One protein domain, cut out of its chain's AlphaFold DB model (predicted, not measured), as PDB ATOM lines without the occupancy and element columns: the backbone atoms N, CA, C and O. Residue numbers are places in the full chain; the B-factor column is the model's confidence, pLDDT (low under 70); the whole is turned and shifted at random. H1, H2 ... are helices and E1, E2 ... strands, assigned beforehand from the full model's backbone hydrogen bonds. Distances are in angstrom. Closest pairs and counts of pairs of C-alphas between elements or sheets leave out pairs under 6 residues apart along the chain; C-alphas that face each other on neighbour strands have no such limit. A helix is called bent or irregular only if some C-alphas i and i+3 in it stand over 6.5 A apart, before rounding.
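AT A GLANCE: This is residues 283 to 463 of the 468 residues of an uncharacterized protein of Malassezia vespertilionis (UniProt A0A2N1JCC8). A strongly twisted five-stranded sheet has H6 and H7 packed over one face, each running along the strands under it, while the bent helix H2 runs past the E1 edge, its arm H2b along E1. H1 folds back on H2a beyond the sheet, and the short helices H3, H5 and H4 gather toward the other end of the length. The printed part has 181 residues, with seven named helices and five named strands in the order H1 H2 H3 E1 H4 H5 E2 H6 E3 H7 E4 E5; the mixed sheet runs E1 E2 E3 E5 E4, and the class is mixed, helices and strands. It is compact, with a radius of gyration of the C-alphas of 16.6 A and spans of 49 by 35 by 32 A.

IN THESE COORDINATES: H1, residues 283 to 298, begins at C-alpha (-128.322, 489.400, -16.685) and is 22.4 A long. H2, residues 307 to 327, was assigned as one helix by its hydrogen bonds but is bent, with C-alphas 317 and 320 6.8 A apart; its arms are H2a, residues 307 to 317, and H2b, residues 320 to 327. H3 is residues 347 to 350, E1 360 to 365, and H4 368 to 374, irregular with C-alphas 370 and 373 9.1 A apart. H5 is residues 381 to 384 and E2 385 to 390, 16.6 A long. H6, residues 396 to 412, is 24.3 A long; E3 is 418 to 422, H7 438 to 448, E4 453 to 456. E5, residues 459 to 462, ends at C-alpha (-120.716, 466.158, -3.416).

HOW THE PARTS SIT: E1 and E2 are antiparallel, with N 363 and O 386 2.8 A apart. E2 and E3 are parallel, with N 420 and O 387 2.8 A apart; E2, H6, E3 form a strand-helix-strand unit, two parallel neighbours joined through a helix, with a right-handed crossover. E3 and E5 are antiparallel, with N 421 and O 460 2.8 A apart. E4 and E5 form a hairpin, with N 461 and O 454 2.8 A apart. E3, H7, E4 form a split unit, with E5 between its strands and a right-handed crossover. H6 and H7 are on the same face, making two layers, helices on one face of a sheet; H6 is over E2 and E3 at a height of 9.8 A. H7 is over E5 at 9.9 A, and only just not over E3 or E4, with 2 of its C-alphas falling on each. H6, with residues 396 to 403, touches H7 at a steep tilt of 49 degrees, the closest C-alphas being those of Gly 396 and Val 438, 4.5 A apart. H2a only grazes the sheet, with residues 311 to 317, and H2b is on it, the C-alphas of Leu 325 and Leu 363 being the closest to E1, 6.9 A apart. H1, with residues 289 to 296, touches H2a in a helical hairpin at a steep tilt of 41 degrees, the closest C-alphas, of Ala 292 and Leu 313, being 6.4 A apart. H3 is on the sheet but over none of its strands, H5 only grazes it with residues 381 to 384, and H4 is not on it. Every O i to N i+4 pair is within hydrogen-bond range in H1, H2a, H2b, H6 and H7; H4 has 0 of 3, with 2 of 4 O i to N i+3 pairs within range, and H3 and H5 are too short for an i+4 pair.

THE WHOLE: The two C-alphas farthest apart, of Gly 300 and His 377, are 53.1 A apart. The printed part has no cut; the links H2 to H3 and E3 to H7 are long. The mean pLDDT of the printed part is 83.3, with residues 301 to 302, 328 to 339 and 425 to 436 under 70.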
ATOM      1  N   THR A 283    -128.273 487.947 -16.928       79.00
ATOM      2  CA  THR A 283    -128.322 489.400 -16.685       79.00
ATOM      3  C   THR A 283    -128.971 489.755 -15.349       79.00
ATOM      4  O   THR A 283    -128.449 490.613 -14.642       79.00
ATOM      5  N   LYS A 284    -130.045 489.054 -14.951       83.88
ATOM      6  CA  LYS A 284    -130.716 489.237 -13.651       83.88
ATOM      7  C   LYS A 284    -129.760 488.955 -12.489       83.88
ATOM      8  O   LYS A 284    -129.563 489.815 -11.639       83.88
ATOM      9  N   LEU A 285    -129.064 487.812 -12.529       84.25
ATOM     10  CA  LEU A 285    -127.979 487.481 -11.593       84.25
ATOM     11  C   LEU A 285    -126.909 488.582 -11.535       84.25
ATOM     12  O   LEU A 285    -126.506 488.984 -10.445       84.25
ATOM     13  N   ALA A 286    -126.437 489.062 -12.689       83.38
ATOM     14  CA  ALA A 286    -125.400 490.090 -12.745       83.38
ATOM     15  C   ALA A 286    -125.870 491.422 -12.133       83.38
ATOM     16  O   ALA A 286    -125.123 492.042 -11.377       83.38
ATOM     17  N   ALA A 287    -127.114 491.832 -12.401       85.94
ATOM     18  CA  ALA A 287    -127.718 493.029 -11.828       85.94
ATOM     19  C   ALA A 287    -127.915 492.904 -10.308       85.94
ATOM     20  O   ALA A 287    -127.547 493.814  -9.569       85.94
ATOM     21  N   ASP A 288    -128.437 491.774  -9.826       85.19
ATOM     22  CA  ASP A 288    -128.669 491.533  -8.397       85.19
ATOM     23  C   ASP A 288    -127.346 491.473  -7.613       85.19
ATOM     24  O   ASP A 288    -127.211 492.099  -6.560       85.19
ATOM     25  N   MET A 289    -126.322 490.814  -8.165       86.69
ATOM     26  CA  MET A 289    -124.973 490.783  -7.584       86.69
ATOM     27  C   MET A 289    -124.252 492.136  -7.668       86.69
ATOM     28  O   MET A 289    -123.440 492.449  -6.796       86.69
ATOM     29  N   GLY A 290    -124.544 492.948  -8.688       87.75
ATOM     30  CA  GLY A 290    -124.076 494.330  -8.796       87.75
ATOM     31  C   GLY A 290    -124.684 495.220  -7.711       87.75
ATOM     32  O   GLY A 290    -123.946 495.892  -6.993       87.75
ATOM     33  N   LYS A 291    -126.010 495.152  -7.518       88.38
ATOM     34  CA  LYS A 291    -126.726 495.844  -6.430       88.38
ATOM     35  C   LYS A 291    -126.193 495.432  -5.055       88.38
ATOM     36  O   LYS A 291    -125.934 496.297  -4.227       88.38
ATOM     37  N   ALA A 292    -125.981 494.132  -4.824       87.25
ATOM     38  CA  ALA A 292    -125.460 493.627  -3.554       87.25
ATOM     39  C   ALA A 292    -124.037 494.141  -3.257       87.25
ATOM     40  O   ALA A 292    -123.780 494.614  -2.151       87.25
ATOM     41  N   ARG A 293    -123.130 494.136  -4.249       87.81
ATOM     42  CA  ARG A 293    -121.788 494.737  -4.109       87.81
ATOM     43  C   ARG A 293    -121.851 496.253  -3.871       87.81
ATOM     44  O   ARG A 293    -121.147 496.750  -2.996       87.81
ATOM     45  N   ALA A 294    -122.706 496.978  -4.593       87.38
ATOM     46  CA  ALA A 294    -122.864 498.425  -4.433       87.38
ATOM     47  C   ALA A 294    -123.402 498.806  -3.039       87.38
ATOM     48  O   ALA A 294    -122.878 499.723  -2.410       87.38
ATOM     49  N   ALA A 295    -124.389 498.067  -2.520       85.19
ATOM     50  CA  ALA A 295    -124.921 498.268  -1.172       85.19
ATOM     51  C   ALA A 295    -123.858 498.035  -0.080       85.19
ATOM     52  O   ALA A 295    -123.817 498.761   0.910       85.19
ATOM     53  N   LEU A 296    -122.956 497.065  -0.273       84.25
ATOM     54  CA  LEU A 296    -121.823 496.851   0.633       84.25
ATOM     55  C   LEU A 296    -120.831 498.025   0.589       84.25
ATOM     56  O   LEU A 296    -120.446 498.526   1.641       84.25
ATOM     57  N   GLN A 297    -120.478 498.521  -0.601       82.12
ATOM     58  CA  GLN A 297    -119.574 499.672  -0.762       82.12
ATOM     59  C   GLN A 297    -120.128 500.974  -0.155       82.12
ATOM     60  O   GLN A 297    -119.360 501.802   0.332       82.12
ATOM     61  N   GLN A 298    -121.452 501.161  -0.148       78.12
ATOM     62  CA  GLN A 298    -122.099 502.321   0.480       78.12
ATOM     63  C   GLN A 298    -121.982 502.321   2.014       78.12
ATOM     64  O   GLN A 298    -121.964 503.390   2.620       78.12
ATOM     65  N   ASN A 299    -121.832 501.150   2.640       74.25
ATOM     66  CA  ASN A 299    -121.718 501.009   4.096       74.25
ATOM     67  C   ASN A 299    -120.290 501.233   4.639       74.25
ATOM     68  O   ASN A 299    -120.061 501.094   5.840       74.25
ATOM     69  N   GLY A 300    -119.322 501.588   3.784       70.50
ATOM     70  CA  GLY A 300    -117.950 501.923   4.172       70.50
ATOM     71  C   GLY A 300    -116.888 501.205   3.337       70.50
ATOM     72  O   GLY A 300    -117.184 500.588   2.316       70.50
ATOM     73  N   LYS A 301    -115.622 501.275   3.774       56.69
ATOM     74  CA  LYS A 301    -114.494 500.572   3.130       56.69
ATOM     75  C   LYS A 301    -114.580 499.058   3.363       56.69
ATOM     76  O   LYS A 301    -113.854 498.505   4.184       56.69
ATOM     77  N   VAL A 302    -115.472 498.406   2.631       67.69
ATOM     78  CA  VAL A 302    -115.566 496.950   2.558       67.69
ATOM     79  C   VAL A 302    -114.398 496.421   1.728       67.69
ATOM     80  O   VAL A 302    -114.257 496.762   0.555       67.69
ATOM     81  N   ASP A 303    -113.562 495.586   2.344       77.44
ATOM     82  CA  ASP A 303    -112.568 494.795   1.622       77.44
ATOM     83  C   ASP A 303    -113.281 493.721   0.784       77.44
ATOM     84  O   ASP A 303    -114.041 492.897   1.299       77.44
ATOM     85  N   GLU A 304    -113.039 493.734  -0.525       70.38
ATOM     86  CA  GLU A 304    -113.645 492.815  -1.490       70.38
ATOM     87  C   GLU A 304    -113.259 491.345  -1.236       70.38
ATOM     88  O   GLU A 304    -113.983 490.434  -1.645       70.38
ATOM     89  N   GLN A 305    -112.154 491.103  -0.522       71.62
ATOM     90  CA  GLN A 305    -111.679 489.768  -0.143       71.62
ATOM     91  C   GLN A 305    -112.067 489.359   1.288       71.62
ATOM     92  O   GLN A 305    -111.801 488.228   1.686       71.62
ATOM     93  N   SER A 306    -112.729 490.235   2.053       86.25
ATOM     94  CA  SER A 306    -113.161 489.924   3.420       86.25
ATOM     95  C   SER A 306    -114.255 488.858   3.447       86.25
ATOM     96  O   SER A 306    -115.212 488.903   2.669       86.25
ATOM     97  N   TRP A 307    -114.171 487.950   4.424       89.06
ATOM     98  CA  TRP A 307    -115.199 486.940   4.684       89.06
ATOM     99  C   TRP A 307    -116.606 487.546   4.823       89.06
ATOM    100  O   TRP A 307    -117.562 487.026   4.251       89.06
ATOM    101  N   ALA A 308    -116.733 488.695   5.497       88.38
ATOM    102  CA  ALA A 308    -118.018 489.377   5.676       88.38
ATOM    103  C   ALA A 308    -118.671 489.776   4.336       88.38
ATOM    104  O   ALA A 308    -119.895 489.746   4.202       88.38
ATOM    105  N   THR A 309    -117.859 490.103   3.326       89.38
ATOM    106  CA  THR A 309    -118.304 490.400   1.958       89.38
ATOM    107  C   THR A 309    -118.848 489.147   1.278       89.38
ATOM    108  O   THR A 309    -119.914 489.187   0.667       89.38
ATOM    109  N   ILE A 310    -118.141 488.023   1.415       91.56
ATOM    110  CA  ILE A 310    -118.532 486.725   0.848       91.56
ATOM    111  C   ILE A 310    -119.847 486.260   1.476       91.56
ATOM    112  O   ILE A 310    -120.803 485.970   0.757       91.56
ATOM    113  N   GLU A 311    -119.926 486.268   2.806       92.50
ATOM    114  CA  GLU A 311    -121.122 485.885   3.553       92.50
ATOM    115  C   GLU A 311    -122.328 486.754   3.166       92.50
ATOM    116  O   GLU A 311    -123.399 486.226   2.864       92.50
ATOM    117  N   ALA A 312    -122.165 488.080   3.092       90.88
ATOM    118  CA  ALA A 312    -123.246 488.983   2.708       90.88
ATOM    119  C   ALA A 312    -123.740 488.751   1.268       90.88
ATOM    120  O   ALA A 312    -124.951 488.778   1.027       90.88
ATOM    121  N   LEU A 313    -122.835 488.485   0.318       91.81
ATOM    122  CA  LEU A 313    -123.189 488.172  -1.070       91.81
ATOM    123  C   LEU A 313    -123.936 486.833  -1.185       91.81
ATOM    124  O   LEU A 313    -124.972 486.768  -1.851       91.81
ATOM    125  N   VAL A 314    -123.471 485.786  -0.497       93.81
ATOM    126  CA  VAL A 314    -124.145 484.477  -0.477       93.81
ATOM    127  C   VAL A 314    -125.518 484.581   0.196       93.81
ATOM    128  O   VAL A 314    -126.520 484.158  -0.380       93.81
ATOM    129  N   ARG A 315    -125.621 485.250   1.354       92.31
ATOM    130  CA  ARG A 315    -126.913 485.510   2.016       92.31
ATOM    131  C   ARG A 315    -127.871 486.313   1.133       92.31
ATOM    132  O   ARG A 315    -129.072 486.048   1.152       92.31
ATOM    133  N   ALA A 316    -127.372 487.271   0.347       90.88
ATOM    134  CA  ALA A 316    -128.192 488.028  -0.597       90.88
ATOM    135  C   ALA A 316    -128.745 487.150  -1.734       90.88
ATOM    136  O   ALA A 316    -129.913 487.308  -2.085       90.88
ATOM    137  N   ARG A 317    -127.954 486.196  -2.252       90.62
ATOM    138  CA  ARG A 317    -128.418 485.171  -3.207       90.62
ATOM    139  C   ARG A 317    -129.449 484.228  -2.594       90.62
ATOM    140  O   ARG A 317    -130.433 483.890  -3.241       90.62
ATOM    141  N   HIS A 318    -129.234 483.806  -1.350       93.25
ATOM    142  CA  HIS A 318    -130.047 482.773  -0.703       93.25
ATOM    143  C   HIS A 318    -131.356 483.300  -0.126       93.25
ATOM    144  O   HIS A 318    -132.300 482.531  -0.019       93.25
ATOM    145  N   ARG A 319    -131.460 484.593   0.200       91.62
ATOM    146  CA  ARG A 319    -132.699 485.201   0.712       91.62
ATOM    147  C   ARG A 319    -133.945 484.888  -0.147       91.62
ATOM    148  O   ARG A 319    -134.850 484.270   0.408       91.62
ATOM    149  N   PRO A 320    -133.999 485.203  -1.460       88.94
ATOM    150  CA  PRO A 320    -135.178 484.900  -2.281       88.94
ATOM    151  C   PRO A 320    -135.430 483.392  -2.429       88.94
ATOM    152  O   PRO A 320    -136.576 482.955  -2.393       88.94
ATOM    153  N   ILE A 321    -134.370 482.579  -2.525       89.75
ATOM    154  CA  ILE A 321    -134.471 481.110  -2.599       89.75
ATOM    155  C   ILE A 321    -135.107 480.562  -1.310       89.75
ATOM    156  O   ILE A 321    -135.971 479.692  -1.341       89.75
ATOM    157  N   ARG A 322    -134.704 481.102  -0.156       91.00
ATOM    158  CA  ARG A 322    -135.238 480.749   1.160       91.00
ATOM    159  C   ARG A 322    -136.687 481.197   1.331       91.00
ATOM    160  O   ARG A 322    -137.475 480.450   1.897       91.00
ATOM    161  N   GLU A 323    -137.040 482.386   0.857       89.38
ATOM    162  CA  GLU A 323    -138.421 482.885   0.862       89.38
ATOM    163  C   GLU A 323    -139.333 481.978   0.022       89.38
ATOM    164  O   GLU A 323    -140.379 481.559   0.513       89.38
ATOM    165  N   GLN A 324    -138.891 481.561  -1.170       84.69
ATOM    166  CA  GLN A 324    -139.580 480.549  -1.982       84.69
ATOM    167  C   GLN A 324    -139.723 479.210  -1.234       84.69
ATOM    168  O   GLN A 324    -140.833 478.692  -1.119       84.69
ATOM    169  N   LEU A 325    -138.632 478.675  -0.669       85.00
ATOM    170  CA  LEU A 325    -138.624 477.408   0.084       85.00
ATOM    171  C   LEU A 325    -139.569 477.400   1.297       85.00
ATOM    172  O   LEU A 325    -140.063 476.337   1.667       85.00
ATOM    173  N   LEU A 326    -139.793 478.558   1.926       84.94
ATOM    174  CA  LEU A 326    -140.702 478.712   3.065       84.94
ATOM    175  C   LEU A 326    -142.158 478.950   2.640       84.94
ATOM    176  O   LEU A 326    -143.065 478.527   3.350       84.94
ATOM    177  N   ALA A 327    -142.387 479.614   1.505       79.62
ATOM    178  CA  ALA A 327    -143.726 479.865   0.975       79.62
ATOM    179  C   ALA A 327    -144.352 478.623   0.308       79.62
ATOM    180  O   ALA A 327    -145.573 478.474   0.297       79.62
ATOM    181  N   ALA A 328    -143.536 477.729  -0.255       65.50
ATOM    182  CA  ALA A 328    -144.020 476.600  -1.040       65.50
ATOM    183  C   ALA A 328    -144.440 475.386  -0.190       65.50
ATOM    184  O   ALA A 328    -143.620 474.614   0.318       65.50
ATOM    185  N   ALA A 329    -145.750 475.140  -0.140       55.91
ATOM    186  CA  ALA A 329    -146.378 474.031   0.582       55.91
ATOM    187  C   ALA A 329    -146.237 472.639  -0.093       55.91
ATOM    188  O   ALA A 329    -147.082 471.774   0.108       55.91
ATOM    189  N   GLY A 330    -145.179 472.397  -0.879       53.88
ATOM    190  CA  GLY A 330    -144.935 471.125  -1.588       53.88
ATOM    191  C   GLY A 330    -144.292 471.302  -2.964       53.88
ATOM    192  O   GLY A 330    -143.338 470.597  -3.298       53.88
ATOM    193  N   ASP A 331    -144.768 472.302  -3.705       52.66
ATOM    194  CA  ASP A 331    -144.490 472.513  -5.126       52.66
ATOM    195  C   ASP A 331    -143.561 473.710  -5.345       52.66
ATOM    196  O   ASP A 331    -143.977 474.860  -5.221       52.66
ATOM    197  N   LEU A 332    -142.299 473.444  -5.700       53.22
ATOM    198  CA  LEU A 332    -141.308 474.486  -6.020       53.22
ATOM    199  C   LEU A 332    -140.927 474.575  -7.498       53.22
ATOM    200  O   LEU A 332    -140.086 475.397  -7.848       53.22
ATOM    201  N   GLY A 333    -141.495 473.724  -8.361       53.41
ATOM    202  CA  GLY A 333    -141.154 473.718  -9.790       53.41
ATOM    203  C   GLY A 333    -139.654 473.526 -10.053       53.41
ATOM    204  O   GLY A 333    -139.100 474.136 -10.962       53.41
ATOM    205  N   GLY A 334    -138.982 472.738  -9.209       51.41
ATOM    206  CA  GLY A 334    -137.552 472.459  -9.321       51.41
ATOM    207  C   GLY A 334    -137.193 471.473 -10.437       51.41
ATOM    208  O   GLY A 334    -137.986 471.170 -11.327       51.41
ATOM    209  N   TRP A 335    -135.968 470.952 -10.382       42.47
ATOM    210  CA  TRP A 335    -135.419 470.067 -11.414       42.47
ATOM    211  C   TRP A 335    -136.252 468.801 -11.686       42.47
ATOM    212  O   TRP A 335    -136.268 467.846 -10.911       42.47
ATOM    213  N   GLY A 336    -136.879 468.780 -12.867       44.53
ATOM    214  CA  GLY A 336    -137.752 467.703 -13.327       44.53
ATOM    215  C   GLY A 336    -139.184 467.828 -12.797       44.53
ATOM    216  O   GLY A 336    -139.423 468.304 -11.692       44.53
ATOM    217  N   GLY A 337    -140.158 467.349 -13.579       39.62
ATOM    218  CA  GLY A 337    -141.603 467.465 -13.301       39.62
ATOM    219  C   GLY A 337    -142.131 466.680 -12.088       39.62
ATOM    220  O   GLY A 337    -143.306 466.332 -12.048       39.62
ATOM    221  N   SER A 338    -141.271 466.363 -11.124       50.03
ATOM    222  CA  SER A 338    -141.590 465.685  -9.868       50.03
ATOM    223  C   SER A 338    -140.842 466.288  -8.672       50.03
ATOM    224  O   SER A 338    -140.684 465.596  -7.667       50.03
ATOM    225  N   ALA A 339    -140.404 467.557  -8.759       57.62
ATOM    226  CA  ALA A 339    -139.678 468.334  -7.739       57.62
ATOM    227  C   ALA A 339    -140.511 468.662  -6.479       57.62
ATOM    228  O   ALA A 339    -140.717 469.806  -6.076       57.62
ATOM    229  N   GLN A 340    -141.007 467.590  -5.886       72.44
ATOM    230  CA  GLN A 340    -141.839 467.490  -4.716       72.44
ATOM    231  C   GLN A 340    -140.951 467.024  -3.569       72.44
ATOM    232  O   GLN A 340    -140.413 465.909  -3.597       72.44
ATOM    233  N   ALA A 341    -140.800 467.863  -2.551       79.75
ATOM    234  CA  ALA A 341    -140.161 467.440  -1.317       79.75
ATOM    235  C   ALA A 341    -141.029 466.406  -0.583       79.75
ATOM    236  O   ALA A 341    -142.221 466.240  -0.849       79.75
ATOM    237  N   SER A 342    -140.414 465.651   0.323       84.19
ATOM    238  CA  SER A 342    -141.145 464.680   1.125       84.19
ATOM    239  C   SER A 342    -142.024 465.373   2.159       84.19
ATOM    240  O   SER A 342    -141.640 466.396   2.740       84.19
ATOM    241  N   ASP A 343    -143.190 464.779   2.393       82.12
ATOM    242  CA  ASP A 343    -144.191 465.215   3.370       82.12
ATOM    243  C   ASP A 343    -144.246 464.268   4.580       82.12
ATOM    244  O   ASP A 343    -145.157 464.325   5.401       82.12
ATOM    245  N   GLU A 344    -143.235 463.400   4.709       84.81
ATOM    246  CA  GLU A 344    -142.996 462.587   5.900       84.81
ATOM    247  C   GLU A 344    -142.879 463.470   7.164       84.81
ATOM    248  O   GLU A 344    -142.313 464.572   7.103       84.81
ATOM    249  N   PRO A 345    -143.361 463.008   8.336       82.94
ATOM    250  CA  PRO A 345    -143.290 463.772   9.578       82.94
ATOM    251  C   PRO A 345    -141.870 464.263   9.885       82.94
ATOM    252  O   PRO A 345    -140.935 463.483  10.031       82.94
ATOM    253  N   GLY A 346    -141.710 465.584   9.984       83.06
ATOM    254  CA  GLY A 346    -140.421 466.247  10.199       83.06
ATOM    255  C   GLY A 346    -139.744 466.767   8.926       83.06
ATOM    256  O   GLY A 346    -139.090 467.805   9.006       83.06
ATOM    257  N   ALA A 347    -139.973 466.161   7.753       84.06
ATOM    258  CA  ALA A 347    -139.356 466.583   6.490       84.06
ATOM    259  C   ALA A 347    -139.714 468.032   6.122       84.06
ATOM    260  O   ALA A 347    -138.846 468.812   5.730       84.06
ATOM    261  N   GLN A 348    -140.972 468.427   6.331       78.25
ATOM    262  CA  GLN A 348    -141.462 469.787   6.077       78.25
ATOM    263  C   GLN A 348    -140.683 470.863   6.857       78.25
ATOM    264  O   GLN A 348    -140.397 471.923   6.310       78.25
ATOM    265  N   ARG A 349    -140.256 470.575   8.098       82.81
ATOM    266  CA  ARG A 349    -139.524 471.528   8.961       82.81
ATOM    267  C   ARG A 349    -138.054 471.724   8.573       82.81
ATOM    268  O   ARG A 349    -137.389 472.582   9.147       82.81
ATOM    269  N   THR A 350    -137.533 470.930   7.638       86.06
ATOM    270  CA  THR A 350    -136.145 471.057   7.161       86.06
ATOM    271  C   THR A 350    -135.994 472.098   6.046       86.06
ATOM    272  O   THR A 350    -134.909 472.648   5.872       86.06
ATOM    273  N   ARG A 351    -137.070 472.401   5.305       88.00
ATOM    274  CA  ARG A 351    -137.053 473.288   4.129       88.00
ATOM    275  C   ARG A 351    -136.739 474.735   4.538       88.00
ATOM    276  O   ARG A 351    -137.289 475.245   5.509       88.00
ATOM    277  N   GLY A 352    -135.830 475.397   3.822       89.25
ATOM    278  CA  GLY A 352    -135.450 476.794   4.075       89.25
ATOM    279  C   GLY A 352    -134.687 477.039   5.389       89.25
ATOM    280  O   GLY A 352    -134.418 478.195   5.741       89.25
ATOM    281  N   ARG A 353    -134.314 475.985   6.132       92.88
ATOM    282  CA  ARG A 353    -133.396 476.101   7.274       92.88
ATOM    283  C   ARG A 353    -131.999 476.438   6.752       92.88
ATOM    284  O   ARG A 353    -131.570 475.882   5.744       92.88
ATOM    285  N   TRP A 354    -131.286 477.323   7.442       94.50
ATOM    286  CA  TRP A 354    -129.862 477.523   7.181       94.50
ATOM    287  C   TRP A 354    -129.078 476.245   7.524       94.50
ATOM    288  O   TRP A 354    -129.424 475.538   8.475       94.50
ATOM    289  N   ALA A 355    -128.059 475.946   6.725       94.00
ATOM    290  CA  ALA A 355    -127.213 474.763   6.846       94.00
ATOM    291  C   ALA A 355    -125.773 475.099   6.441       94.00
ATOM    292  O   ALA A 355    -125.550 475.995   5.625       94.00
ATOM    293  N   GLY A 356    -124.808 474.376   6.996       92.12
ATOM    294  CA  GLY A 356    -123.389 474.544   6.701       92.12
ATOM    295  C   GLY A 356    -122.860 475.906   7.144       92.12
ATOM    296  O   GLY A 356    -122.701 476.811   6.325       92.12
ATOM    297  N   ALA A 357    -122.635 476.066   8.452       91.94
ATOM    298  CA  ALA A 357    -122.150 477.300   9.081       91.94
ATOM    299  C   ALA A 357    -123.062 478.520   8.821       91.94
ATOM    300  O   ALA A 357    -122.622 479.665   8.742       91.94
ATOM    301  N   ASN A 358    -124.369 478.270   8.689       92.62
ATOM    302  CA  ASN A 358    -125.391 479.240   8.286       92.62
ATOM    303  C   ASN A 358    -125.155 479.923   6.924       92.62
ATOM    304  O   ASN A 358    -125.705 481.006   6.697       92.62
ATOM    305  N   LEU A 359    -124.358 479.320   6.035       94.06
ATOM    306  CA  LEU A 359    -124.016 479.883   4.728       94.06
ATOM    307  C   LEU A 359    -124.911 479.359   3.597       94.06
ATOM    308  O   LEU A 359    -125.187 480.104   2.664       94.06
ATOM    309  N   GLY A 360    -125.359 478.103   3.678       95.19
ATOM    310  CA  GLY A 360    -126.246 477.461   2.706       95.19
ATOM    311  C   GLY A 360    -127.669 477.232   3.210       95.19
ATOM    312  O   GLY A 360    -128.021 477.557   4.345       95.19
ATOM    313  N   LEU A 361    -128.497 476.638   2.353       95.62
ATOM    314  CA  LEU A 361    -129.900 476.323   2.628       95.62
ATOM    315  C   LEU A 361    -130.157 474.822   2.552       95.62
ATOM    316  O   LEU A 361    -129.771 474.163   1.593       95.62
ATOM    317  N   CYS A 362    -130.904 474.287   3.509       94.62
ATOM    318  CA  CYS A 362    -131.534 472.984   3.369       94.62
ATOM    319  C   CYS A 362    -132.758 473.113   2.444       94.62
ATOM    320  O   CYS A 362    -133.737 473.784   2.777       94.62
ATOM    321  N   LEU A 363    -132.702 472.478   1.271       91.88
ATOM    322  CA  LEU A 363    -133.803 472.439   0.303       91.88
ATOM    323  C   LEU A 363    -134.969 471.581   0.820       91.88
ATOM    324  O   LEU A 363    -136.133 471.864   0.551       91.88
ATOM    325  N   GLY A 364    -134.654 470.543   1.597       91.12
ATOM    326  CA  GLY A 364    -135.614 469.615   2.184       91.12
ATOM    327  C   GLY A 364    -135.178 468.159   2.044       91.12
ATOM    328  O   GLY A 364    -134.055 467.873   1.637       91.12
ATOM    329  N   VAL A 365    -136.092 467.236   2.346       92.00
ATOM    330  CA  VAL A 365    -135.906 465.786   2.169       92.00
ATOM    331  C   VAL A 365    -136.457 465.356   0.811       92.00
ATOM    332  O   VAL A 365    -137.641 465.560   0.542       92.00
ATOM    333  N   ALA A 366    -135.642 464.745  -0.050       90.25
ATOM    334  CA  ALA A 366    -136.101 464.209  -1.332       90.25
ATOM    335  C   ALA A 366    -137.117 463.061  -1.135       90.25
ATOM    336  O   ALA A 366    -136.935 462.204  -0.264       90.25
ATOM    337  N   ARG A 367    -138.177 462.982  -1.955       87.94
ATOM    338  CA  ARG A 367    -139.084 461.815  -1.949       87.94
ATOM    339  C   ARG A 367    -138.342 460.565  -2.434       87.94
ATOM    340  O   ARG A 367    -137.718 460.594  -3.493       87.94
ATOM    341  N   GLN A 368    -138.469 459.444  -1.715       86.62
ATOM    342  CA  GLN A 368    -137.808 458.169  -2.054       86.62
ATOM    343  C   GLN A 368    -138.081 457.722  -3.508       86.62
ATOM    344  O   GLN A 368    -137.176 457.227  -4.177       86.62
ATOM    345  N   ALA A 369    -139.297 457.950  -4.022       83.75
ATOM    346  CA  ALA A 369    -139.677 457.625  -5.400       83.75
ATOM    347  C   ALA A 369    -138.856 458.383  -6.466       83.75
ATOM    348  O   ALA A 369    -138.549 457.823  -7.518       83.75
ATOM    349  N   ASN A 370    -138.442 459.622  -6.182       83.44
ATOM    350  CA  ASN A 370    -137.704 460.473  -7.122       83.44
ATOM    351  C   ASN A 370    -136.234 460.052  -7.279       83.44
ATOM    352  O   ASN A 370    -135.580 460.421  -8.251       83.44
ATOM    353  N   LEU A 371    -135.705 459.271  -6.333       82.62
ATOM    354  CA  LEU A 371    -134.311 458.828  -6.344       82.62
ATOM    355  C   LEU A 371    -134.045 457.751  -7.401       82.62
ATOM    356  O   LEU A 371    -132.906 457.606  -7.849       82.62
ATOM    357  N   GLY A 372    -135.069 456.984  -7.794       83.62
ATOM    358  CA  GLY A 372    -134.973 455.921  -8.796       83.62
ATOM    359  C   GLY A 372    -133.720 455.050  -8.631       83.62
ATOM    360  O   GLY A 372    -133.452 454.506  -7.561       83.62
ATOM    361  N   LYS A 373    -132.900 454.973  -9.687       82.88
ATOM    362  CA  LYS A 373    -131.658 454.177  -9.731       82.88
ATOM    363  C   LYS A 373    -130.556 454.601  -8.742       82.88
ATOM    364  O   LYS A 373    -129.578 453.870  -8.596       82.88
ATOM    365  N   TYR A 374    -130.658 455.774  -8.114       83.25
ATOM    366  CA  TYR A 374    -129.656 456.270  -7.163       83.25
ATOM    367  C   TYR A 374    -129.883 455.723  -5.741       83.25
ATOM    368  O   TYR A 374    -128.935 455.620  -4.964       83.25
ATOM    369  N   ALA A 375    -131.103 455.284  -5.412       79.88
ATOM    370  CA  ALA A 375    -131.406 454.595  -4.160       79.88
ATOM    371  C   ALA A 375    -131.171 453.078  -4.290       79.88
ATOM    372  O   ALA A 375    -132.104 452.304  -4.494       79.88
ATOM    373  N   LYS A 376    -129.909 452.637  -4.164       70.12
ATOM    374  CA  LYS A 376    -129.560 451.196  -4.125       70.12
ATOM    375  C   LYS A 376    -130.206 450.461  -2.942       70.12
ATOM    376  O   LYS A 376    -130.511 449.275  -3.041       70.12
ATOM    377  N   HIS A 377    -130.401 451.180  -1.842       80.31
ATOM    378  CA  HIS A 377    -131.096 450.752  -0.633       80.31
ATOM    379  C   HIS A 377    -132.085 451.857  -0.223       80.31
ATOM    380  O   HIS A 377    -132.027 452.972  -0.752       80.31
ATOM    381  N   ALA A 378    -132.997 451.561   0.706       83.88
ATOM    382  CA  ALA A 378    -133.842 452.590   1.307       83.88
ATOM    383  C   ALA A 378    -132.953 453.569   2.095       83.88
ATOM    384  O   ALA A 378    -132.296 453.157   3.048       83.88
ATOM    385  N   LEU A 379    -132.904 454.832   1.665       89.94
ATOM    386  CA  LEU A 379    -132.108 455.870   2.319       89.94
ATOM    387  C   LEU A 379    -132.902 456.482   3.473       89.94
ATOM    388  O   LEU A 379    -134.118 456.694   3.359       89.94
ATOM    389  N   SER A 380    -132.214 456.813   4.567       92.00
ATOM    390  CA  SER A 380    -132.841 457.511   5.693       92.00
ATOM    391  C   SER A 380    -133.351 458.898   5.275       92.00
ATOM    392  O   SER A 380    -132.980 459.423   4.223       92.00
ATOM    393  N   MET A 381    -134.199 459.525   6.097       91.19
ATOM    394  CA  MET A 381    -134.604 460.918   5.861       91.19
ATOM    395  C   MET A 381    -133.380 461.837   5.743       91.19
ATOM    396  O   MET A 381    -133.295 462.604   4.790       91.19
ATOM    397  N   ASP A 382    -132.393 461.686   6.628       92.62
ATOM    398  CA  ASP A 382    -131.206 462.548   6.664       92.62
ATOM    399  C   ASP A 382    -130.290 462.359   5.442       92.62
ATOM    400  O   ASP A 382    -129.685 463.317   4.970       92.62
ATOM    401  N   GLU A 383    -130.211 461.147   4.885       93.12
ATOM    402  CA  GLU A 383    -129.474 460.833   3.644       93.12
ATOM    403  C   GLU A 383    -130.213 461.305   2.374       93.12
ATOM    404  O   GLU A 383    -129.627 461.496   1.295       93.12
ATOM    405  N   ARG A 384    -131.528 461.505   2.495       92.56
ATOM    406  CA  ARG A 384    -132.379 462.116   1.471       92.56
ATOM    407  C   ARG A 384    -132.413 463.636   1.552       92.56
ATOM    408  O   ARG A 384    -132.836 464.253   0.576       92.56
ATOM    409  N   THR A 385    -131.946 464.232   2.646       93.62
ATOM    410  CA  THR A 385    -131.841 465.685   2.780       93.62
ATOM    411  C   THR A 385    -130.860 466.268   1.762       93.62
ATOM    412  O   THR A 385    -129.765 465.744   1.539       93.62
ATOM    413  N   GLU A 386    -131.268 467.362   1.125       94.38
ATOM    414  CA  GLU A 386    -130.507 468.076   0.101       94.38
ATOM    415  C   GLU A 386    -130.145 469.470   0.636       94.38
ATOM    416  O   GLU A 386    -131.033 470.257   0.961       94.38
ATOM    417  N   ALA A 387    -128.851 469.780   0.750       96.56
ATOM    418  CA  ALA A 387    -128.358 471.103   1.147       96.56
ATOM    419  C   ALA A 387    -127.721 471.814  -0.051       96.56
ATOM    420  O   ALA A 387    -127.049 471.178  -0.857       96.56
ATOM    421  N   PHE A 388    -127.917 473.124  -0.176       96.31
ATOM    422  CA  PHE A 388    -127.527 473.904  -1.344       96.31
ATOM    423  C   PHE A 388    -126.748 475.173  -0.988       96.31
ATOM    424  O   PHE A 388    -127.144 475.942  -0.111       96.31
ATOM    425  N   LEU A 389    -125.669 475.410  -1.735       96.75
ATOM    426  CA  LEU A 389    -124.870 476.627  -1.720       96.75
ATOM    427  C   LEU A 389    -124.808 477.210  -3.137       96.75
ATOM    428  O   LEU A 389    -124.080 476.718  -4.002       96.75
ATOM    429  N   ASP A 390    -125.546 478.293  -3.369       94.31
ATOM    430  CA  ASP A 390    -125.368 479.123  -4.560       94.31
ATOM    431  C   ASP A 390    -124.083 479.966  -4.469       94.31
ATOM    432  O   ASP A 390    -123.965 480.806  -3.575       94.31
ATOM    433  N   MET A 391    -123.151 479.768  -5.407       92.38
ATOM    434  CA  MET A 391    -121.915 480.550  -5.569       92.38
ATOM    435  C   MET A 391    -121.862 481.300  -6.912       92.38
ATOM    436  O   MET A 391    -120.816 481.836  -7.294       92.38
ATOM    437  N   HIS A 392    -122.970 481.351  -7.661       87.25
ATOM    438  CA  HIS A 392    -123.016 482.053  -8.939       87.25
ATOM    439  C   HIS A 392    -122.715 483.552  -8.764       87.25
ATOM    440  O   HIS A 392    -123.266 484.233  -7.901       87.25
ATOM    441  N   GLY A 393    -121.844 484.096  -9.619       81.88
ATOM    442  CA  GLY A 393    -121.481 485.520  -9.605       81.88
ATOM    443  C   GLY A 393    -120.464 485.940  -8.529       81.88
ATOM    444  O   GLY A 393    -120.108 487.123  -8.471       81.88
ATOM    445  N   LEU A 394    -119.970 485.006  -7.708       88.19
ATOM    446  CA  LEU A 394    -118.772 485.206  -6.884       88.19
ATOM    447  C   LEU A 394    -117.496 485.162  -7.741       88.19
ATOM    448  O   LEU A 394    -117.469 484.573  -8.826       88.19
ATOM    449  N   HIS A 395    -116.412 485.757  -7.243       87.19
ATOM    450  CA  HIS A 395    -115.076 485.506  -7.792       87.19
ATOM    451  C   HIS A 395    -114.594 484.110  -7.375       87.19
ATOM    452  O   HIS A 395    -114.972 483.606  -6.322       87.19
ATOM    453  N   GLY A 396    -113.742 483.466  -8.179       87.44
ATOM    454  CA  GLY A 396    -113.374 482.066  -7.934       87.44
ATOM    455  C   GLY A 396    -112.722 481.803  -6.569       87.44
ATOM    456  O   GLY A 396    -113.071 480.817  -5.932       87.44
ATOM    457  N   ALA A 397    -111.883 482.719  -6.070       88.56
ATOM    458  CA  ALA A 397    -111.312 482.620  -4.722       88.56
ATOM    459  C   ALA A 397    -112.378 482.750  -3.614       88.56
ATOM    460  O   ALA A 397    -112.369 481.976  -2.661       88.56
ATOM    461  N   GLN A 398    -113.339 483.670  -3.774       91.50
ATOM    462  CA  GLN A 398    -114.473 483.822  -2.851       91.50
ATOM    463  C   GLN A 398    -115.352 482.563  -2.836       91.50
ATOM    464  O   GLN A 398    -115.814 482.140  -1.782       91.50
ATOM    465  N   ALA A 399    -115.567 481.948  -4.002       93.25
ATOM    466  CA  ALA A 399    -116.332 480.712  -4.122       93.25
ATOM    467  C   ALA A 399    -115.614 479.513  -3.483       93.25
ATOM    468  O   ALA A 399    -116.266 478.694  -2.848       93.25
ATOM    469  N   VAL A 400    -114.284 479.407  -3.593       94.25
ATOM    470  CA  VAL A 400    -113.530 478.356  -2.884       94.25
ATOM    471  C   VAL A 400    -113.671 478.518  -1.365       94.25
ATOM    472  O   VAL A 400    -114.056 477.556  -0.710       94.25
ATOM    473  N   GLN A 401    -113.491 479.728  -0.822       94.31
ATOM    474  CA  GLN A 401    -113.689 479.989   0.614       94.31
ATOM    475  C   GLN A 401    -115.131 479.705   1.072       94.31
ATOM    476  O   GLN A 401    -115.344 479.074   2.105       94.31
ATOM    477  N   ALA A 402    -116.140 480.119   0.297       95.69
ATOM    478  CA  ALA A 402    -117.538 479.808   0.597       95.69
ATOM    479  C   ALA A 402    -117.811 478.291   0.585       95.69
ATOM    480  O   ALA A 402    -118.517 477.784   1.453       95.69
ATOM    481  N   CYS A 403    -117.234 477.562  -0.374       96.38
ATOM    482  CA  CYS A 403    -117.352 476.109  -0.465       96.38
ATOM    483  C   CYS A 403    -116.709 475.403   0.739       96.38
ATOM    484  O   CYS A 403    -117.314 474.493   1.297       96.38
ATOM    485  N   GLU A 404    -115.514 475.832   1.148       95.25
ATOM    486  CA  GLU A 404    -114.787 475.306   2.307       95.25
ATOM    487  C   GLU A 404    -115.597 475.476   3.600       95.25
ATOM    488  O   GLU A 404    -115.946 474.488   4.250       95.25
ATOM    489  N   HIS A 405    -115.993 476.712   3.923       95.31
ATOM    490  CA  HIS A 405    -116.787 477.015   5.119       95.31
ATOM    491  C   HIS A 405    -118.135 476.279   5.149       95.31
ATOM    492  O   HIS A 405    -118.572 475.838   6.213       95.31
ATOM    493  N   PHE A 406    -118.797 476.120   4.000       97.31
ATOM    494  CA  PHE A 406    -120.057 475.382   3.910       97.31
ATOM    495  C   PHE A 406    -119.877 473.885   4.179       97.31
ATOM    496  O   PHE A 406    -120.634 473.327   4.969       97.31
ATOM    497  N   LEU A 407    -118.884 473.235   3.561       95.69
ATOM    498  CA  LEU A 407    -118.666 471.791   3.715       95.69
ATOM    499  C   LEU A 407    -118.212 471.428   5.135       95.69
ATOM    500  O   LEU A 407    -118.798 470.526   5.731       95.69
ATOM    501  N   LEU A 408    -117.276 472.190   5.714       94.06
ATOM    502  CA  LEU A 408    -116.878 472.051   7.124       94.06
ATOM    503  C   LEU A 408    -118.055 472.331   8.075       94.06
ATOM    504  O   LEU A 408    -118.236 471.661   9.094       94.06
ATOM    505  N   GLY A 409    -118.905 473.297   7.722       93.31
ATOM    506  CA  GLY A 409    -120.151 473.561   8.429       93.31
ATOM    507  C   GLY A 409    -121.086 472.349   8.429       93.31
ATOM    508  O   GLY A 409    -121.569 471.958   9.485       93.31
ATOM    509  N   LEU A 410    -121.311 471.720   7.269       94.88
ATOM    510  CA  LEU A 410    -122.172 470.537   7.150       94.88
ATOM    511  C   LEU A 410    -121.627 469.347   7.953       94.88
ATOM    512  O   LEU A 410    -122.405 468.649   8.601       94.88
ATOM    513  N   GLU A 411    -120.310 469.142   7.950       92.31
ATOM    514  CA  GLU A 411    -119.658 468.111   8.763       92.31
ATOM    515  C   GLU A 411    -119.854 468.366  10.267       92.31
ATOM    516  O   GLU A 411    -120.307 467.476  10.989       92.31
ATOM    517  N   SER A 412    -119.607 469.594  10.744       93.12
ATOM    518  CA  SER A 412    -119.819 469.953  12.159       93.12
ATOM    519  C   SER A 412    -121.292 469.885  12.591       93.12
ATOM    520  O   SER A 412    -121.593 469.526  13.728       93.12
ATOM    521  N   GLU A 413    -122.225 470.132  11.668       93.12
ATOM    522  CA  GLU A 413    -123.669 469.927  11.843       93.12
ATOM    523  C   GLU A 413    -124.089 468.441  11.745       93.12
ATOM    524  O   GLU A 413    -125.273 468.127  11.870       93.12
ATOM    525  N   SER A 414    -123.143 467.511  11.538       92.06
ATOM    526  CA  SER A 414    -123.376 466.069  11.326       92.06
ATOM    527  C   SER A 414    -124.342 465.750  10.173       92.06
ATOM    528  O   SER A 414    -125.034 464.725  10.176       92.06
ATOM    529  N   PHE A 415    -124.398 466.622   9.163       94.50
ATOM    530  CA  PHE A 415    -125.337 466.546   8.049       94.50
ATOM    531  C   PHE A 415    -125.106 465.293   7.195       94.50
ATOM    532  O   PHE A 415    -124.099 465.173   6.503       94.50
ATOM    533  N   ARG A 416    -126.048 464.343   7.196       93.62
ATOM    534  CA  ARG A 416    -125.849 463.028   6.549       93.62
ATOM    535  C   ARG A 416    -126.063 463.028   5.032       93.62
ATOM    536  O   ARG A 416    -125.578 462.095   4.387       93.62
ATOM    537  N   GLY A 417    -126.773 464.024   4.501       94.06
ATOM    538  CA  GLY A 417    -127.267 464.103   3.123       94.06
ATOM    539  C   GLY A 417    -126.224 464.485   2.070       94.06
ATOM    540  O   GLY A 417    -125.024 464.291   2.257       94.06
ATOM    541  N   LEU A 418    -126.699 465.028   0.944       95.81
ATOM    542  CA  LEU A 418    -125.851 465.504  -0.157       95.81
ATOM    543  C   LEU A 418    -125.804 467.033  -0.233       95.81
ATOM    544  O   LEU A 418    -126.808 467.714  -0.002       95.81
ATOM    545  N   ALA A 419    -124.630 467.545  -0.603       97.00
ATOM    546  CA  ALA A 419    -124.354 468.960  -0.787       97.00
ATOM    547  C   ALA A 419    -124.325 469.315  -2.282       97.00
ATOM    548  O   ALA A 419    -123.605 468.709  -3.078       97.00
ATOM    549  N   TYR A 420    -125.107 470.326  -2.648       96.25
ATOM    550  CA  TYR A 420    -125.286 470.836  -3.999       96.25
ATOM    551  C   TYR A 420    -124.651 472.227  -4.103       96.25
ATOM    552  O   TYR A 420    -124.990 473.138  -3.353       96.25
ATOM    553  N   LEU A 421    -123.719 472.401  -5.034       95.94
ATOM    554  CA  LEU A 421    -122.885 473.592  -5.167       95.94
ATOM    555  C   LEU A 421    -123.158 474.253  -6.523       95.94
ATOM    556  O   LEU A 421    -122.754 473.741  -7.571       95.94
ATOM    557  N   GLY A 422    -123.862 475.384  -6.521       92.94
ATOM    558  CA  GLY A 422    -124.194 476.136  -7.730       92.94
ATOM    559  C   GLY A 422    -122.988 476.922  -8.241       92.94
ATOM    560  O   GLY A 422    -122.684 477.986  -7.709       92.94
ATOM    561  N   VAL A 423    -122.307 476.408  -9.270       88.88
ATOM    562  CA  VAL A 423    -121.087 477.015  -9.850       88.88
ATOM    563  C   VAL A 423    -121.296 477.622 -11.241       88.88
ATOM    564  O   VAL A 423    -120.502 478.458 -11.681       88.88
ATOM    565  N   GLY A 424    -122.360 477.199 -11.922       77.88
ATOM    566  CA  GLY A 424    -122.831 477.714 -13.198       77.88
ATOM    567  C   GLY A 424    -122.210 477.080 -14.431       77.88
ATOM    568  O   GLY A 424    -120.995 476.887 -14.543       77.88
ATOM    569  N   VAL A 425    -123.063 476.846 -15.430       68.06
ATOM    570  CA  VAL A 425    -122.634 476.585 -16.804       68.06
ATOM    571  C   VAL A 425    -121.872 477.804 -17.323       68.06
ATOM    572  O   VAL A 425    -122.449 478.835 -17.659       68.06
ATOM    573  N   GLY A 426    -120.541 477.698 -17.370       55.62
ATOM    574  CA  GLY A 426    -119.609 478.803 -17.634       55.62
ATOM    575  C   GLY A 426    -119.596 479.345 -19.072       55.62
ATOM    576  O   GLY A 426    -118.513 479.477 -19.653       55.62
ATOM    577  N   LYS A 427    -120.775 479.637 -19.636       48.62
ATOM    578  CA  LYS A 427    -121.040 480.187 -20.977       48.62
ATOM    579  C   LYS A 427    -121.020 481.726 -21.019       48.62
ATOM    580  O   LYS A 427    -120.731 482.280 -22.070       48.62
ATOM    581  N   HIS A 428    -121.251 482.408 -19.890       42.69
ATOM    582  CA  HIS A 428    -121.368 483.880 -19.815       42.69
ATOM    583  C   HIS A 428    -120.140 484.613 -19.240       42.69
ATOM    584  O   HIS A 428    -120.211 485.801 -18.934       42.69
ATOM    585  N   ALA A 429    -118.995 483.938 -19.097       44.91
ATOM    586  CA  ALA A 429    -117.744 484.619 -18.764       44.91
ATOM    587  C   ALA A 429    -117.247 485.401 -19.993       44.91
ATOM    588  O   ALA A 429    -116.597 484.830 -20.870       44.91
ATOM    589  N   GLY A 430    -117.587 486.692 -20.064       40.84
ATOM    590  CA  GLY A 430    -117.107 487.601 -21.106       40.84
ATOM    591  C   GLY A 430    -115.576 487.634 -21.172       40.84
ATOM    592  O   GLY A 430    -114.900 487.453 -20.158       40.84
ATOM    593  N   ALA A 431    -115.034 487.877 -22.370       39.75
ATOM    594  CA  ALA A 431    -113.631 487.620 -22.729       39.75
ATOM    595  C   ALA A 431    -112.555 488.304 -21.854       39.75
ATOM    596  O   ALA A 431    -111.393 487.910 -21.916       39.75
ATOM    597  N   ASN A 432    -112.933 489.280 -21.022       40.12
ATOM    598  CA  ASN A 432    -112.025 490.064 -20.182       40.12
ATOM    599  C   ASN A 432    -112.033 489.682 -18.685       40.12
ATOM    600  O   ASN A 432    -111.251 490.248 -17.923       40.12
ATOM    601  N   VAL A 433    -112.852 488.717 -18.234       46.31
ATOM    602  CA  VAL A 433    -112.780 488.220 -16.841       46.31
ATOM    603  C   VAL A 433    -111.664 487.179 -16.727       46.31
ATOM    604  O   VAL A 433    -111.874 485.968 -16.827       46.31
ATOM    605  N   GLY A 434    -110.439 487.674 -16.562       37.50
ATOM    606  CA  GLY A 434    -109.248 486.846 -16.427       37.50
ATOM    607  C   GLY A 434    -109.272 485.939 -15.189       37.50
ATOM    608  O   GLY A 434    -109.711 486.334 -14.115       37.50
ATOM    609  N   LYS A 435    -108.684 484.744 -15.346       40.94
ATOM    610  CA  LYS A 435    -108.290 483.805 -14.275       40.94
ATOM    611  C   LYS A 435    -109.433 483.165 -13.468       40.94
ATOM    612  O   LYS A 435    -109.620 483.400 -12.281       40.94
ATOM    613  N   GLY A 436    -110.056 482.179 -14.117       52.66
ATOM    614  CA  GLY A 436    -110.615 480.999 -13.452       52.66
ATOM    615  C   GLY A 436    -112.121 481.054 -13.220       52.66
ATOM    616  O   GLY A 436    -112.582 481.579 -12.211       52.66
ATOM    617  N   LYS A 437    -112.874 480.413 -14.126       76.50
ATOM    618  CA  LYS A 437    -114.307 480.122 -13.958       76.50
ATOM    619  C   LYS A 437    -114.530 479.448 -12.596       76.50
ATOM    620  O   LYS A 437    -113.794 478.512 -12.287       76.50
ATOM    621  N   VAL A 438    -115.541 479.878 -11.833       87.44
ATOM    622  CA  VAL A 438    -115.856 479.365 -10.479       87.44
ATOM    623  C   VAL A 438    -115.848 477.833 -10.442       87.44
ATOM    624  O   VAL A 438    -115.099 477.244  -9.668       87.44
ATOM    625  N   ALA A 439    -116.550 477.191 -11.381       87.88
ATOM    626  CA  ALA A 439    -116.575 475.736 -11.535       87.88
ATOM    627  C   ALA A 439    -115.183 475.079 -11.643       87.88
ATOM    628  O   ALA A 439    -114.987 473.967 -11.172       87.88
ATOM    629  N   THR A 440    -114.189 475.722 -12.261       89.25
ATOM    630  CA  THR A 440    -112.825 475.171 -12.343       89.25
ATOM    631  C   THR A 440    -112.091 475.262 -11.007       89.25
ATOM    632  O   THR A 440    -111.423 474.302 -10.646       89.25
ATOM    633  N   GLN A 441    -112.230 476.369 -10.271       91.06
ATOM    634  CA  GLN A 441    -111.554 476.536  -8.976       91.06
ATOM    635  C   GLN A 441    -112.181 475.631  -7.904       91.06
ATOM    636  O   GLN A 441    -111.462 474.916  -7.215       91.06
ATOM    637  N   VAL A 442    -113.517 475.558  -7.849       93.31
ATOM    638  CA  VAL A 442    -114.234 474.673  -6.915       93.31
ATOM    639  C   VAL A 442    -113.976 473.192  -7.225       93.31
ATOM    640  O   VAL A 442    -113.731 472.422  -6.306       93.31
ATOM    641  N   ARG A 443    -113.936 472.766  -8.501       92.12
ATOM    642  CA  ARG A 443    -113.560 471.376  -8.845       92.12
ATOM    643  C   ARG A 443    -112.118 471.040  -8.461       92.12
ATOM    644  O   ARG A 443    -111.877 469.921  -8.022       92.12
ATOM    645  N   ALA A 444    -111.181 471.980  -8.617       92.00
ATOM    646  CA  ALA A 444    -109.798 471.785  -8.187       92.00
ATOM    647  C   ALA A 444    -109.713 471.602  -6.663       92.00
ATOM    648  O   ALA A 444    -109.119 470.628  -6.218       92.00
ATOM    649  N   PHE A 445    -110.400 472.452  -5.891       93.44
ATOM    650  CA  PHE A 445    -110.527 472.322  -4.437       93.44
ATOM    651  C   PHE A 445    -111.123 470.963  -4.023       93.44
ATOM    652  O   PHE A 445    -110.497 470.222  -3.272       93.44
ATOM    653  N   LEU A 446    -112.283 470.572  -4.566       93.56
ATOM    654  CA  LEU A 446    -112.912 469.285  -4.229       93.56
ATOM    655  C   LEU A 446    -112.007 468.086  -4.563       93.56
ATOM    656  O   LEU A 446    -111.980 467.112  -3.817       93.56
ATOM    657  N   GLN A 447    -111.254 468.158  -5.667       92.00
ATOM    658  CA  GLN A 447    -110.280 467.134  -6.049       92.00
ATOM    659  C   GLN A 447    -109.068 467.093  -5.104       92.00
ATOM    660  O   GLN A 447    -108.638 466.003  -4.733       92.00
ATOM    661  N   GLU A 448    -108.511 468.250  -4.740       91.75
ATOM    662  CA  GLU A 448    -107.339 468.386  -3.863       91.75
ATOM    663  C   GLU A 448    -107.620 467.843  -2.456       91.75
ATOM    664  O   GLU A 448    -106.825 467.073  -1.925       91.75
ATOM    665  N   TRP A 449    -108.802 468.144  -1.917       91.94
ATOM    666  CA  TRP A 449    -109.268 467.662  -0.613       91.94
ATOM    667  C   TRP A 449    -109.982 466.296  -0.671       91.94
ATOM    668  O   TRP A 449    -110.520 465.824   0.325       91.94
ATOM    669  N   GLY A 450    -110.001 465.622  -1.826       89.81
ATOM    670  CA  GLY A 450    -110.486 464.240  -1.950       89.81
ATOM    671  C   GLY A 450    -112.004 464.031  -1.829       89.81
ATOM    672  O   GLY A 450    -112.443 462.876  -1.739       89.81
ATOM    673  N   TYR A 451    -112.803 465.104  -1.866       92.88
ATOM    674  CA  TYR A 451    -114.266 465.045  -1.866       92.88
ATOM    675  C   TYR A 451    -114.779 464.317  -3.123       92.88
ATOM    676  O   TYR A 451    -114.442 464.703  -4.246       92.88
ATOM    677  N   PRO A 452    -115.632 463.287  -2.991       93.50
ATOM    678  CA  PRO A 452    -116.276 462.669  -4.140       93.50
ATOM    679  C   PRO A 452    -117.374 463.590  -4.678       93.50
ATOM    680  O   PRO A 452    -118.309 463.944  -3.955       93.50
ATOM    681  N   PHE A 453    -117.272 463.963  -5.958       94.19
ATOM    682  CA  PHE A 453    -118.223 464.861  -6.614       94.19
ATOM    683  C   PHE A 453    -118.604 464.432  -8.040       94.19
ATOM    684  O   PHE A 453    -117.916 463.653  -8.700       94.19
ATOM    685  N   THR A 454    -119.728 464.947  -8.536       92.44
ATOM    686  CA  THR A 454    -120.204 464.792  -9.921       92.44
ATOM    687  C   THR A 454    -120.897 466.079 -10.368       92.44
ATOM    688  O   THR A 454    -121.521 466.756  -9.559       92.44
ATOM    689  N   GLU A 455    -120.772 466.448 -11.642       89.50
ATOM    690  CA  GLU A 455    -121.363 467.671 -12.199       89.50
ATOM    691  C   GLU A 455    -122.634 467.358 -12.994       89.50
ATOM    692  O   GLU A 455    -122.620 466.507 -13.884       89.50
ATOM    693  N   TYR A 456    -123.710 468.088 -12.709       87.81
ATOM    694  CA  TYR A 456    -124.935 468.097 -13.499       87.81
ATOM    695  C   TYR A 456    -125.266 469.554 -13.848       87.81
ATOM    696  O   TYR A 456    -125.578 470.338 -12.960       87.81
ATOM    697  N   ASP A 457    -125.153 469.913 -15.132       81.75
ATOM    698  CA  ASP A 457    -125.578 471.201 -15.722       81.75
ATOM    699  C   ASP A 457    -125.300 472.452 -14.851       81.75
ATOM    700  O   ASP A 457    -126.172 473.258 -14.540       81.75
ATOM    701  N   GLY A 458    -124.040 472.620 -14.428       83.81
ATOM    702  CA  GLY A 458    -123.596 473.778 -13.639       83.81
ATOM    703  C   GLY A 458    -123.778 473.661 -12.120       83.81
ATOM    704  O   GLY A 458    -123.406 474.590 -11.399       83.81
ATOM    705  N   VAL A 459    -124.282 472.532 -11.620       90.69
ATOM    706  CA  VAL A 459    -124.316 472.184 -10.191       90.69
ATOM    707  C   VAL A 459    -123.336 471.040  -9.928       90.69
ATOM    708  O   VAL A 459    -123.399 469.995 -10.578       90.69
ATOM    709  N   LEU A 460    -122.424 471.216  -8.968       93.69
ATOM    710  CA  LEU A 460    -121.584 470.125  -8.462       93.69
ATOM    711  C   LEU A 460    -122.290 469.479  -7.273       93.69
ATOM    712  O   LEU A 460    -122.701 470.166  -6.343       93.69
ATOM    713  N   VAL A 461    -122.417 468.161  -7.298       95.06
ATOM    714  CA  VAL A 461    -122.999 467.363  -6.218       95.06
ATOM    715  C   VAL A 461    -121.867 466.641  -5.531       95.06
ATOM    716  O   VAL A 461    -121.131 465.915  -6.197       95.06
ATOM    717  N   CYS A 462    -121.731 466.821  -4.223       94.69
ATOM    718  CA  CYS A 462    -120.716 466.158  -3.416       94.69
ATOM    719  C   CYS A 462    -121.315 465.561  -2.139       94.69
ATOM    720  O   CYS A 462    -122.378 465.969  -1.665       94.69
ATOM    721  N   ASP A 463    -120.627 464.560  -1.599       94.12
ATOM    722  CA  ASP A 463    -120.902 464.018  -0.271       94.12
ATOM    723  C   ASP A 463    -119.893 464.642   0.712       94.12
ATOM    724  O   ASP A 463    -118.694 464.370   0.580       94.12
TER     725      ASP A 463